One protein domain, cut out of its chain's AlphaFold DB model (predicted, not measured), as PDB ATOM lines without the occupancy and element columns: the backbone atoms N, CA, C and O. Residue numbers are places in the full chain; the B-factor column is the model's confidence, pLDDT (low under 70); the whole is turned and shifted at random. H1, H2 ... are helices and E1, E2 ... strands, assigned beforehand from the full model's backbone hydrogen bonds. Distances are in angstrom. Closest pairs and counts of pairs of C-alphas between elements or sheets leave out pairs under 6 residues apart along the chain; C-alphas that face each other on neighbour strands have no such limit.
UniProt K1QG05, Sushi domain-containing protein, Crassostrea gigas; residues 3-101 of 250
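Overview. This is residues 3 to 101 of the 250 residues of the protein "Sushi domain-containing protein" of Crassostrea gigas (UniProt K1QG05). Little regular structure: a loose, elongated run of loops holds three separate two-stranded antiparallel ribbons, E1-E2, E3-E4 and E5-E6, and residues 86 to 92 stick out beyond the last. The printed part has 99 residues, 26 in named elements, mostly strand, in the order E1, E2, E3, H1, E4, E5, E6. The radius of gyration of the C-alphas is 16.9 A, the spans 47 by 27 by 26 A.

Arrangement. E1, residues 32 to 35, and E2, residues 40 to 43, form an antiparallel hairpin at 161 degrees, N 34 and O 41 3.0 A apart. E3, residues 55 to 57, and E4, residues 68 to 70, are antiparallel, N 57 and O 68 2.8 A apart. H1, residues 61 to 64, is too short for O i to N i+4 pairs; its one O i to N i+3 pair is within range. E5, residues 77 to 80, and E6, residues 97 to 100, form an antiparallel hairpin, N 98 and O 79 3.3 A apart. E1 and E3 are apart.

Along the chain. E1, 10.5 A long, begins at C-alpha 32 (267.041, 327.601, 421.587); E6, 9.6 A, ends at C-alpha 100 (277.624, 329.502, 408.478).

Size, cuts and confidence. The farthest C-alphas, Ala 48 and Thr 90, are 49.8 A apart. The printed part has no cut; links E2 to E3 and E5 to E6 are long. Residues 80 to 101, among others, have pLDDT under 70.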
ATOM      1  N   ALA A   3     262.628 320.414 407.275       87.81
ATOM      2  CA  ALA A   3     262.275 319.020 407.512       87.81
ATOM      3  C   ALA A   3     262.923 318.139 406.440       87.81
ATOM      4  O   ALA A   3     262.887 318.462 405.250       87.81
ATOM      5  N   LEU A   4     263.532 317.031 406.854       86.62
ATOM      6  CA  LEU A   4     264.219 316.123 405.929       86.62
ATOM      7  C   LEU A   4     263.321 314.967 405.485       86.62
ATOM      8  O   LEU A   4     263.620 314.302 404.493       86.62
ATOM      9  N   ARG A   5     262.237 314.708 406.225       84.94
ATOM     10  CA  ARG A   5     261.333 313.572 406.025       84.94
ATOM     11  C   ARG A   5     259.875 313.967 406.300       84.94
ATOM     12  O   ARG A   5     259.588 315.033 406.837       84.94
ATOM     13  N   GLY A   6     258.952 313.072 405.945       85.00
ATOM     14  CA  GLY A   6     257.509 313.258 406.135       85.00
ATOM     15  C   GLY A   6     256.843 314.080 405.029       85.00
ATOM     16  O   GLY A   6     257.462 314.399 404.014       85.00
ATOM     17  N   ASN A   7     255.568 314.425 405.229       84.56
ATOM     18  CA  ASN A   7     254.752 315.131 404.230       84.56
ATOM     19  C   ASN A   7     255.254 316.549 403.922       84.56
ATOM     20  O   ASN A   7     254.912 317.096 402.878       84.56
ATOM     21  N   ASN A   8     256.080 317.124 404.799       87.00
ATOM     22  CA  ASN A   8     256.681 318.443 404.617       87.00
ATOM     23  C   ASN A   8     258.186 318.357 404.311       87.00
ATOM     24  O   ASN A   8     258.917 319.313 404.562       87.00
ATOM     25  N   ALA A   9     258.686 317.224 403.803       88.56
ATOM     26  CA  ALA A   9     260.095 317.087 403.440       88.56
ATOM     27  C   ALA A   9     260.529 318.194 402.459       88.56
ATOM     28  O   ALA A   9     259.880 318.452 401.448       88.56
ATOM     29  N   GLY A  10     261.631 318.869 402.776       86.94
ATOM     30  CA  GLY A  10     262.136 320.022 402.031       86.94
ATOM     31  C   GLY A  10     261.507 321.364 402.416       86.94
ATOM     32  O   GLY A  10     262.079 322.405 402.085       86.94
ATOM     33  N   PHE A  11     260.394 321.373 403.153       87.38
ATOM     34  CA  PHE A  11     259.780 322.600 403.648       87.38
ATOM     35  C   PHE A  11     260.596 323.198 404.796       87.38
ATOM     36  O   PHE A  11     261.082 322.488 405.682       87.38
ATOM     37  N   THR A  12     260.741 324.524 404.783       87.50
ATOM     38  CA  THR A  12     261.478 325.267 405.807       87.50
ATOM     39  C   THR A  12     260.509 325.970 406.743       87.50
ATOM     40  O   THR A  12     259.856 326.941 406.373       87.50
ATOM     41  N   PHE A  13     260.470 325.503 407.985       82.94
ATOM     42  CA  PHE A  13     259.762 326.150 409.077       82.94
ATOM     43  C   PHE A  13     260.627 327.281 409.635       82.94
ATOM     44  O   PHE A  13     261.759 327.055 410.091       82.94
ATOM     45  N   TYR A  14     260.108 328.503 409.588       77.25
ATOM     46  CA  TYR A  14     260.700 329.632 410.299       77.25
ATOM     47  C   TYR A  14     260.460 329.451 411.798       77.25
ATOM     48  O   TYR A  14     259.376 329.042 412.211       77.25
ATOM     49  N   ALA A  15     261.486 329.706 412.609       67.31
ATOM     50  CA  ALA A  15     261.342 329.636 414.055       67.31
ATOM     51  C   ALA A  15     260.395 330.754 414.517       67.31
ATOM     52  O   ALA A  15     260.610 331.920 414.192       67.31
ATOM     53  N   GLY A  16     259.346 330.386 415.249       66.94
ATOM     54  CA  GLY A  16     258.483 331.316 415.971       66.94
ATOM     55  C   GLY A  16     258.788 331.225 417.461       66.94
ATOM     56  O   GLY A  16     258.981 330.125 417.980       66.94
ATOM     57  N   GLY A  17     258.857 332.364 418.149       59.31
ATOM     58  CA  GLY A  17     259.009 332.369 419.601       59.31
ATOM     59  C   GLY A  17     257.813 331.681 420.258       59.31
ATOM     60  O   GLY A  17     256.668 332.018 419.964       59.31
ATOM     61  N   SER A  18     258.073 330.722 421.142       64.06
ATOM     62  CA  SER A  18     257.058 330.152 422.026       64.06
ATOM     63  C   SER A  18     257.572 330.211 423.461       64.06
ATOM     64  O   SER A  18     258.739 329.928 423.726       64.06
ATOM     65  N   ALA A  19     256.715 330.646 424.380       60.06
ATOM     66  CA  ALA A  19     256.988 330.570 425.805       60.06
ATOM     67  C   ALA A  19     256.400 329.254 426.310       60.06
ATOM     68  O   ALA A  19     255.196 329.025 426.190       60.06
ATOM     69  N   MET A  20     257.254 328.384 426.837       61.00
ATOM     70  CA  MET A  20     256.831 327.129 427.448       61.00
ATOM     71  C   MET A  20     256.834 327.334 428.962       61.00
ATOM     72  O   MET A  20     257.860 327.715 429.523       61.00
ATOM     73  N   ILE A  21     255.687 327.137 429.612       56.41
ATOM     74  CA  ILE A  21     255.602 326.993 431.071       56.41
ATOM     75  C   ILE A  21     255.963 325.542 431.413       56.41
ATOM     76  O   ILE A  21     255.655 324.631 430.643       56.41
ATOM     77  N   ASP A  22     256.696 325.339 432.504       57.75
ATOM     78  CA  ASP A  22     257.314 324.059 432.837       57.75
ATOM     79  C   ASP A  22     256.298 322.954 433.201       57.75
ATOM     80  O   ASP A  22     255.156 323.206 433.579       57.75
ATOM     81  N   GLN A  23     256.758 321.704 433.062       52.94
ATOM     82  CA  GLN A  23     256.086 320.446 433.433       52.94
ATOM     83  C   GLN A  23     254.837 320.013 432.644       52.94
ATOM     84  O   GLN A  23     254.113 319.132 433.111       52.94
ATOM     85  N   SER A  24     254.584 320.510 431.431       58.00
ATOM     86  CA  SER A  24     253.562 319.856 430.602       58.00
ATOM     87  C   SER A  24     254.082 318.523 430.036       58.00
ATOM     88  O   SER A  24     255.216 318.406 429.571       58.00
ATOM     89  N   SER A  25     253.239 317.489 430.064       69.62
ATOM     90  CA  SER A  25     253.457 316.215 429.358       69.62
ATOM     91  C   SER A  25     253.325 316.353 427.837       69.62
ATOM     92  O   SER A  25     253.330 315.352 427.121       69.62
ATOM     93  N   ASP A  26     253.144 317.576 427.347       80.88
ATOM     94  CA  ASP A  26     252.837 317.837 425.957       80.88
ATOM     95  C   ASP A  26     254.103 317.770 425.115       80.88
ATOM     96  O   ASP A  26     255.210 318.101 425.543       80.88
ATOM     97  N   SER A  27     253.925 317.328 423.878       84.94
ATOM     98  CA  SER A  27     254.997 317.353 422.899       84.94
ATOM     99  C   SER A  27     255.348 318.791 422.523       84.94
ATOM    100  O   SER A  27     254.467 319.635 422.343       84.94
ATOM    101  N   TYR A  28     256.642 319.057 422.382       85.19
ATOM    102  CA  TYR A  28     257.166 320.375 422.066       85.19
ATOM    103  C   TYR A  28     258.286 320.310 421.036       85.19
ATOM    104  O   TYR A  28     258.976 319.303 420.900       85.19
ATOM    105  N   GLY A  29     258.475 321.408 420.307       85.19
ATOM    106  CA  GLY A  29     259.485 321.510 419.262       85.19
ATOM    107  C   GLY A  29     260.187 322.844 419.319       85.19
ATOM    108  O   GLY A  29     259.556 323.877 419.104       85.19
ATOM    109  N   ALA A  30     261.483 322.828 419.613       80.19
ATOM    110  CA  ALA A  30     262.260 324.051 419.707       80.19
ATOM    111  C   ALA A  30     263.744 323.800 419.445       80.19
ATOM    112  O   ALA A  30     264.293 322.754 419.781       80.19
ATOM    113  N   ILE A  31     264.398 324.829 418.917       84.31
ATOM    114  CA  ILE A  31     265.835 325.033 419.060       84.31
ATOM    115  C   ILE A  31     265.982 326.370 419.767       84.31
ATOM    116  O   ILE A  31     265.451 327.381 419.300       84.31
ATOM    117  N   ILE A  32     266.678 326.368 420.897       85.25
ATOM    118  CA  ILE A  32     267.041 327.601 421.587       85.25
ATOM    119  C   ILE A  32     268.376 328.040 421.007       85.25
ATOM    120  O   ILE A  32     269.266 327.213 420.806       85.25
ATOM    121  N   TYR A  33     268.516 329.329 420.732       84.00
ATOM    122  CA  TYR A  33     269.786 329.891 420.317       84.00
ATOM    123  C   TYR A  33     270.140 331.098 421.174       84.00
ATOM    124  O   TYR A  33     269.270 331.807 421.678       84.00
ATOM    125  N   ALA A  34     271.434 331.320 421.317       81.75
ATOM    126  CA  ALA A  34     272.018 332.535 421.855       81.75
ATOM    127  C   ALA A  34     273.252 332.848 421.017       81.75
ATOM    128  O   ALA A  34     273.753 331.991 420.289       81.75
ATOM    129  N   TYR A  35     273.736 334.074 421.094       82.12
ATOM    130  CA  TYR A  35     274.917 334.470 420.350       82.12
ATOM    131  C   TYR A  35     275.766 335.428 421.172       82.12
ATOM    132  O   TYR A  35     275.259 336.169 422.018       82.12
ATOM    133  N   THR A  36     277.063 335.377 420.917       79.94
ATOM    134  CA  THR A  36     278.050 336.362 421.349       79.94
ATOM    135  C   THR A  36     278.539 337.123 420.115       79.94
ATOM    136  O   THR A  36     278.024 336.937 419.013       79.94
ATOM    137  N   GLU A  37     279.543 337.978 420.278       72.00
ATOM    138  CA  GLU A  37     280.199 338.639 419.142       72.00
ATOM    139  C   GLU A  37     280.910 337.644 418.208       72.00
ATOM    140  O   GLU A  37     281.131 337.947 417.039       72.00
ATOM    141  N   THR A  38     281.265 336.453 418.705       68.25
ATOM    142  CA  THR A  38     282.120 335.494 417.989       68.25
ATOM    143  C   THR A  38     281.460 334.146 417.733       68.25
ATOM    144  O   THR A  38     281.952 333.373 416.911       68.25
ATOM    145  N   GLU A  39     280.375 333.823 418.432       74.94
ATOM    146  CA  GLU A  39     279.813 332.475 418.445       74.94
ATOM    147  C   GLU A  39     278.285 332.492 418.402       74.94
ATOM    148  O   GLU A  39     277.633 333.350 418.995       74.94
ATOM    149  N   VAL A  40     277.708 331.484 417.742       77.81
ATOM    150  CA  VAL A  40     276.279 331.164 417.832       77.81
ATOM    151  C   VAL A  40     276.139 329.833 418.553       77.81
ATOM    152  O   VAL A  40     276.616 328.799 418.086       77.81
ATOM    153  N   LEU A  41     275.463 329.863 419.692       80.56
ATOM    154  CA  LEU A  41     275.184 328.707 420.527       80.56
ATOM    155  C   LEU A  41     273.794 328.179 420.178       80.56
ATOM    156  O   LEU A  41     272.832 328.945 420.116       80.56
ATOM    157  N   LEU A  42     273.686 326.872 419.951       83.69
ATOM    158  CA  LEU A  42     272.431 326.191 419.642       83.69
ATOM    159  C   LEU A  42     272.193 325.082 420.666       83.69
ATOM    160  O   LEU A  42     273.045 324.215 420.855       83.69
ATOM    161  N   TRP A  43     271.008 325.063 421.265       85.50
ATOM    162  CA  TRP A  43     270.556 323.994 422.148       85.50
ATOM    163  C   TRP A  43     269.335 323.313 421.557       85.50
ATOM    164  O   TRP A  43     268.394 323.956 421.085       85.50
ATOM    165  N   ARG A  44     269.344 321.986 421.631       85.56
ATOM    166  CA  ARG A  44     268.229 321.130 421.236       85.56
ATOM    167  C   ARG A  44     267.698 320.356 422.441       85.56
ATOM    168  O   ARG A  44     268.461 320.124 423.384       85.56
ATOM    169  N   PRO A  45     266.444 319.884 422.397       84.12
ATOM    170  CA  PRO A  45     265.941 318.934 423.370       84.12
ATOM    171  C   PRO A  45     266.854 317.707 423.470       84.12
ATOM    172  O   PRO A  45     267.430 317.239 422.476       84.12
ATOM    173  N   SER A  46     266.999 317.201 424.694       80.56
ATOM    174  CA  SER A  46     267.716 315.955 424.948       80.56
ATOM    175  C   SER A  46     267.005 314.797 424.253       80.56
ATOM    176  O   SER A  46     265.782 314.700 424.311       80.56
ATOM    177  N   THR A  47     267.770 313.878 423.658       77.06
ATOM    178  CA  THR A  47     267.225 312.636 423.081       77.06
ATOM    179  C   THR A  47     266.609 311.720 424.137       77.06
ATOM    180  O   THR A  47     265.873 310.804 423.790       77.06
ATOM    181  N   ALA A  48     266.899 311.958 425.419       78.88
ATOM    182  CA  ALA A  48     266.294 311.235 426.529       78.88
ATOM    183  C   ALA A  48     264.844 311.670 426.814       78.88
ATOM    184  O   ALA A  48     264.133 310.951 427.511       78.88
ATOM    185  N   ASN A  49     264.402 312.828 426.306       80.12
ATOM    186  CA  ASN A  49     263.029 313.289 426.486       80.12
ATOM    187  C   ASN A  49     262.173 312.888 425.269       80.12
ATOM    188  O   ASN A  49     262.350 313.472 424.199       80.12
ATOM    189  N   PRO A  50     261.225 311.942 425.411       83.44
ATOM    190  CA  PRO A  50     260.400 311.476 424.294       83.44
ATOM    191  C   PRO A  50     259.421 312.537 423.768       83.44
ATOM    192  O   PRO A  50     258.916 312.398 422.659       83.44
ATOM    193  N   ASN A  51     259.160 313.595 424.538       86.19
ATOM    194  CA  ASN A  51     258.250 314.674 424.152       86.19
ATOM    195  C   ASN A  51     258.961 315.830 423.425       86.19
ATOM    196  O   ASN A  51     258.299 316.774 422.995       86.19
ATOM    197  N   GLY A  52     260.292 315.780 423.296       86.81
ATOM    198  CA  GLY A  52     261.095 316.835 422.684       86.81
ATOM    199  C   GLY A  52     261.441 316.553 421.222       86.81
ATOM    200  O   GLY A  52     262.127 315.582 420.909       86.81
ATOM    201  N   TYR A  53     261.045 317.458 420.333       87.69
ATOM    202  CA  TYR A  53     261.330 317.402 418.898       87.69
ATOM    203  C   TYR A  53     262.135 318.630 418.442       87.69
ATOM    204  O   TYR A  53     262.184 319.654 419.124       87.69
ATOM    205  N   LEU A  54     262.771 318.559 417.270       87.38
ATOM    206  CA  LEU A  54     263.392 319.737 416.643       87.38
ATOM    207  C   LEU A  54     262.339 320.570 415.904       87.38
ATOM    208  O   LEU A  54     262.334 321.794 415.993       87.38
ATOM    209  N   ILE A  55     261.413 319.902 415.213       88.00
ATOM    210  CA  ILE A  55     260.198 320.505 414.656       88.00
ATOM    211  C   ILE A  55     259.008 319.809 415.304       88.00
ATOM    212  O   ILE A  55     258.919 318.585 415.251       88.00
ATOM    213  N   TYR A  56     258.090 320.585 415.875       87.06
ATOM    214  CA  TYR A  56     256.791 320.102 416.333       87.06
ATOM    215  C   TYR A  56     255.716 321.107 415.934       87.06
ATOM    216  O   TYR A  56     255.673 322.229 416.437       87.06
ATOM    217  N   VAL A  57     254.849 320.698 415.021       84.25
ATOM    218  CA  VAL A  57     253.677 321.448 414.581       84.25
ATOM    219  C   VAL A  57     252.489 320.513 414.742       84.25
ATOM    220  O   VAL A  57     252.206 319.730 413.846       84.25
ATOM    221  N   GLY A  58     251.842 320.546 415.908       77.50
ATOM    222  CA  GLY A  58     250.707 319.682 416.245       77.50
ATOM    223  C   GLY A  58     249.414 320.452 416.543       77.50
ATOM    224  O   GLY A  58     249.426 321.653 416.814       77.50
ATOM    225  N   GLY A  59     248.284 319.740 416.537       73.44
ATOM    226  CA  GLY A  59     246.978 320.268 416.948       73.44
ATOM    227  C   GLY A  59     246.272 321.137 415.897       73.44
ATOM    228  O   GLY A  59     246.318 320.852 414.705       73.44
ATOM    229  N   ILE A  60     245.575 322.184 416.363       64.38
ATOM    230  CA  ILE A  60     244.737 323.087 415.541       64.38
ATOM    231  C   ILE A  60     245.590 324.139 414.797       64.38
ATOM    232  O   ILE A  60     245.093 324.854 413.924       64.38
ATOM    233  N   TRP A  61     246.891 324.228 415.093       63.66
ATOM    234  CA  TRP A  61     247.812 325.133 414.402       63.66
ATOM    235  C   TRP A  61     247.818 324.850 412.890       63.66
ATOM    236  O   TRP A  61     247.995 323.716 412.454       63.66
ATOM    237  N   GLY A  62     247.542 325.884 412.084       61.75
ATOM    238  CA  GLY A  62     247.415 325.759 410.624       61.75
ATOM    239  C   GLY A  62     246.211 324.933 410.145       61.75
ATOM    240  O   GLY A  62     246.223 324.459 409.010       61.75
ATOM    241  N   ALA A  63     245.192 324.718 410.989       68.25
ATOM    242  CA  ALA A  63     244.063 323.812 410.727       68.25
ATOM    243  C   ALA A  63     244.488 322.351 410.450       68.25
ATOM    244  O   ALA A  63     243.801 321.622 409.739       68.25
ATOM    245  N   GLY A  64     245.646 321.930 410.979       71.00
ATOM    246  CA  GLY A  64     246.254 320.624 410.694       71.00
ATOM    247  C   GLY A  64     247.028 320.566 409.369       71.00
ATOM    248  O   GLY A  64     247.640 319.545 409.051       71.00
ATOM    249  N   THR A  65     247.045 321.661 408.607       70.31
ATOM    250  CA  THR A  65     247.828 321.794 407.376       70.31
ATOM    251  C   THR A  65     249.299 321.982 407.748       70.31
ATOM    252  O   THR A  65     249.642 322.910 408.477       70.31
ATOM    253  N   ASN A  66     250.174 321.111 407.240       78.94
ATOM    254  CA  ASN A  66     251.612 321.048 407.558       78.94
ATOM    255  C   ASN A  66     251.958 320.540 408.973       78.94
ATOM    256  O   ASN A  66     252.992 320.918 409.526       78.94
ATOM    257  N   ASN A  67     251.132 319.651 409.546       85.69
ATOM    258  CA  ASN A  67     251.514 318.895 410.744       85.69
ATOM    259  C   ASN A  67     252.859 318.185 410.506       85.69
ATOM    260  O   ASN A  67     253.017 317.468 409.512       85.69
ATOM    261  N   GLN A  68     253.822 318.412 411.396       87.75
ATOM    262  CA  GLN A  68     255.167 317.862 411.290       87.75
ATOM    263  C   GLN A  68     255.745 317.616 412.676       87.75
ATOM    264  O   GLN A  68     255.715 318.490 413.540       87.75
ATOM    265  N   GLN A  69     256.347 316.444 412.845       88.44
ATOM    266  CA  GLN A  69     257.182 316.114 413.991       88.44
ATOM    267  C   GLN A  69     258.481 315.541 413.446       88.44
ATOM    268  O   GLN A  69     258.450 314.615 412.634       88.44
ATOM    269  N   ASP A  70     259.614 316.128 413.810       87.44
ATOM    270  CA  ASP A  70     260.911 315.640 413.351       87.44
ATOM    271  C   ASP A  70     261.982 315.860 414.418       87.44
ATOM    272  O   ASP A  70     262.058 316.918 415.050       87.44
ATOM    273  N   THR A  71     262.817 314.847 414.607       86.00
ATOM    274  CA  THR A  71     263.986 314.877 415.491       86.00
ATOM    275  C   THR A  71     265.284 315.037 414.701       86.00
ATOM    276  O   THR A  71     266.348 315.139 415.311       86.00
ATOM    277  N   VAL A  72     265.220 315.069 413.361       84.00
ATOM    278  CA  VAL A  72     266.374 315.242 412.470       84.00
ATOM    279  C   VAL A  72     266.051 316.289 411.405       84.00
ATOM    280  O   VAL A  72     265.237 316.069 410.514       84.00
ATOM    281  N   VAL A  73     266.708 317.446 411.474       86.12
ATOM    282  CA  VAL A  73     266.403 318.590 410.601       86.12
ATOM    283  C   VAL A  73     267.677 319.254 410.101       86.12
ATOM    284  O   VAL A  73     268.716 319.191 410.754       86.12
ATOM    285  N   GLU A  74     267.586 319.936 408.963       85.69
ATOM    286  CA  GLU A  74     268.642 320.837 408.500       85.69
ATOM    287  C   GLU A  74     268.404 322.236 409.094       85.69
ATOM    288  O   GLU A  74     267.338 322.845 408.930       85.69
ATOM    289  N   VAL A  75     269.387 322.744 409.838       83.06
ATOM    290  CA  VAL A  75     269.337 324.067 410.472       83.06
ATOM    291  C   VAL A  75     270.208 325.025 409.672       83.06
ATOM    292  O   VAL A  75     271.389 324.776 409.463       83.06
ATOM    293  N   THR A  76     269.625 326.139 409.234       79.00
ATOM    294  CA  THR A  76     270.355 327.217 408.562       79.00
ATOM    295  C   THR A  76     270.396 328.425 409.482       79.00
ATOM    296  O   THR A  76     269.345 328.998 409.780       79.00
ATOM    297  N   VAL A  77     271.595 328.816 409.910       77.81
ATOM    298  CA  VAL A  77     271.830 330.045 410.677       77.81
ATOM    299  C   VAL A  77     272.275 331.135 409.707       77.81
ATOM    300  O   VAL A  77     273.209 330.942 408.929       77.81
ATOM    301  N   LYS A  78     271.579 332.273 409.730       74.12
ATOM    302  CA  LYS A  78     271.942 333.469 408.966       74.12
ATOM    303  C   LYS A  78     272.399 334.536 409.946       74.12
ATOM    304  O   LYS A  78     271.618 334.918 410.815       74.12
ATOM    305  N   VAL A  79     273.635 334.996 409.799       72.00
ATOM    306  CA  VAL A  79     274.213 336.063 410.625       72.00
ATOM    307  C   VAL A  79     274.356 337.310 409.759       72.00
ATOM    308  O   VAL A  79     274.629 337.213 408.560       72.00
ATOM    309  N   ILE A  80     274.120 338.472 410.361       69.88
ATOM    310  CA  ILE A  80     274.386 339.768 409.738       69.88
ATOM    311  C   ILE A  80     275.695 340.271 410.339       69.88
ATOM    312  O   ILE A  80     275.772 340.468 411.549       69.88
ATOM    313  N   ASP A  81     276.710 340.447 409.497       65.00
ATOM    314  CA  ASP A  81     277.983 341.052 409.886       65.00
ATOM    315  C   ASP A  81     277.975 342.542 409.517       65.00
ATOM    316  O   ASP A  81     277.801 342.909 408.349       65.00
ATOM    317  N   PHE A  82     278.147 343.399 410.523       63.44
ATOM    318  CA  PHE A  82     278.243 344.848 410.368       63.44
ATOM    319  C   PHE A  82     279.717 345.249 410.375       63.44
ATOM    320  O   PHE A  82     280.217 345.833 411.336       63.44
ATOM    321  N   ASN A  83     280.432 344.928 409.300       57.69
ATOM    322  CA  ASN A  83     281.856 345.220 409.172       57.69
ATOM    323  C   ASN A  83     282.103 346.735 408.949       57.69
ATOM    324  O   ASN A  83     282.410 347.178 407.842       57.69
ATOM    325  N   GLY A  84     281.929 347.546 410.000       53.06
ATOM    326  CA  GLY A  84     282.453 348.915 410.094       53.06
ATOM    327  C   GLY A  84     281.498 350.102 409.879       53.06
ATOM    328  O   GLY A  84     281.984 351.227 409.809       53.06
ATOM    329  N   SER A  85     280.174 349.931 409.807       55.59
ATOM    330  CA  SER A  85     279.228 351.066 409.777       55.59
ATOM    331  C   SER A  85     278.220 350.961 410.926       55.59
ATOM    332  O   SER A  85     277.552 349.933 411.033       55.59
ATOM    333  N   PRO A  86     278.091 351.985 411.795       53.94
ATOM    334  CA  PRO A  86     277.054 351.992 412.811       53.94
ATOM    335  C   PRO A  86     275.699 352.165 412.124       53.94
ATOM    336  O   PRO A  86     275.463 353.161 411.438       53.94
ATOM    337  N   CYS A  87     274.809 351.199 412.331       57.94
ATOM    338  CA  CYS A  87     273.393 351.329 412.028       57.94
ATOM    339  C   CYS A  87     272.881 352.595 412.732       57.94
ATOM    340  O   CYS A  87     272.796 352.636 413.958       57.94
ATOM    341  N   SER A  88     272.612 353.649 411.970       53.47
ATOM    342  CA  SER A  88     272.039 354.899 412.469       53.47
ATOM    343  C   SER A  88     270.616 355.012 411.946       53.47
ATOM    344  O   SER A  88     270.338 354.539 410.845       53.47
ATOM    345  N   GLU A  89     269.732 355.684 412.686       54.41
ATOM    346  CA  GLU A  89     268.330 355.925 412.305       54.41
ATOM    347  C   GLU A  89     268.173 356.567 410.905       54.41
ATOM    348  O   GLU A  89     267.085 356.559 410.339       54.41
ATOM    349  N   THR A  90     269.256 357.110 410.330       54.34
ATOM    350  CA  THR A  90     269.298 357.761 409.009       54.34
ATOM    351  C   THR A  90     269.731 356.858 407.838       54.34
ATOM    352  O   THR A  90     269.490 357.239 406.695       54.34
ATOM    353  N   TYR A  91     270.366 355.696 408.056       54.81
ATOM    354  CA  TYR A  91     270.887 354.854 406.961       54.81
ATOM    355  C   TYR A  91     270.308 353.436 406.987       54.81
ATOM    356  O   TYR A  91     270.453 352.712 407.971       54.81
ATOM    357  N   ASP A  92     269.702 353.032 405.865       52.25
ATOM    358  CA  ASP A  92     269.253 351.661 405.625       52.25
ATOM    359  C   ASP A  92     270.429 350.691 405.785       52.25
ATOM    360  O   ASP A  92     271.437 350.763 405.075       52.25
ATOM    361  N   CYS A  93     270.296 349.764 406.731       55.81
ATOM    362  CA  CYS A  93     271.260 348.691 406.913       55.81
ATOM    363  C   CYS A  93     271.189 347.790 405.682       55.81
ATOM    364  O   CYS A  93     270.163 347.151 405.455       55.81
ATOM    365  N   ILE A  94     272.261 347.720 404.891       56.66
ATOM    366  CA  ILE A  94     272.373 346.736 403.814       56.66
ATOM    367  C   ILE A  94     272.948 345.459 404.443       56.66
ATOM    368  O   ILE A  94     274.147 345.420 404.725       56.66
ATOM    369  N   PRO A  95     272.134 344.419 404.716       54.00
ATOM    370  CA  PRO A  95     272.639 343.204 405.334       54.00
ATOM    371  C   PRO A  95     273.529 342.442 404.348       54.00
ATOM    372  O   PRO A  95     273.079 342.032 403.275       54.00
ATOM    373  N   SER A  96     274.779 342.192 404.736       57.75
ATOM    374  CA  SER A  96     275.589 341.142 404.124       57.75
ATOM    375  C   SER A  96     275.301 339.836 404.860       57.75
ATOM    376  O   SER A  96     275.728 339.640 405.996       57.75
ATOM    377  N   TRP A  97     274.503 338.964 404.243       58.12
ATOM    378  CA  TRP A  97     274.167 337.664 404.819       58.12
ATOM    379  C   TRP A  97     275.326 336.696 404.614       58.12
ATOM    380  O   TRP A  97     275.585 336.272 403.486       58.12
ATOM    381  N   SER A  98     275.980 336.286 405.696       57.34
ATOM    382  CA  SER A  98     276.898 335.151 405.663       57.34
ATOM    383  C   SER A  98     276.168 333.885 406.125       57.34
ATOM    384  O   SER A  98     275.424 333.873 407.110       57.34
ATOM    385  N   THR A  99     276.326 332.799 405.366       55.44
ATOM    386  CA  THR A  99     275.840 331.472 405.756       55.44
ATOM    387  C   THR A  99     276.955 330.727 406.472       55.44
ATOM    388  O   THR A  99     277.943 330.356 405.840       55.44
ATOM    389  N   MET A 100     276.785 330.464 407.767       49.88
ATOM    390  CA  MET A 100     277.624 329.502 408.478       49.88
ATOM    391  C   MET A 100     276.979 328.120 408.372       49.88
ATOM    392  O   MET A 100     275.889 327.887 408.895       49.88
ATOM    393  N   ALA A 101     277.641 327.202 407.670       44.03
ATOM    394  CA  ALA A 101     277.283 325.791 407.700       44.03
ATOM    395  C   ALA A 101     277.961 325.153 408.918       44.03
ATOM    396  O   ALA A 101     279.166 324.908 408.902       44.03
TER     397      ALA A 101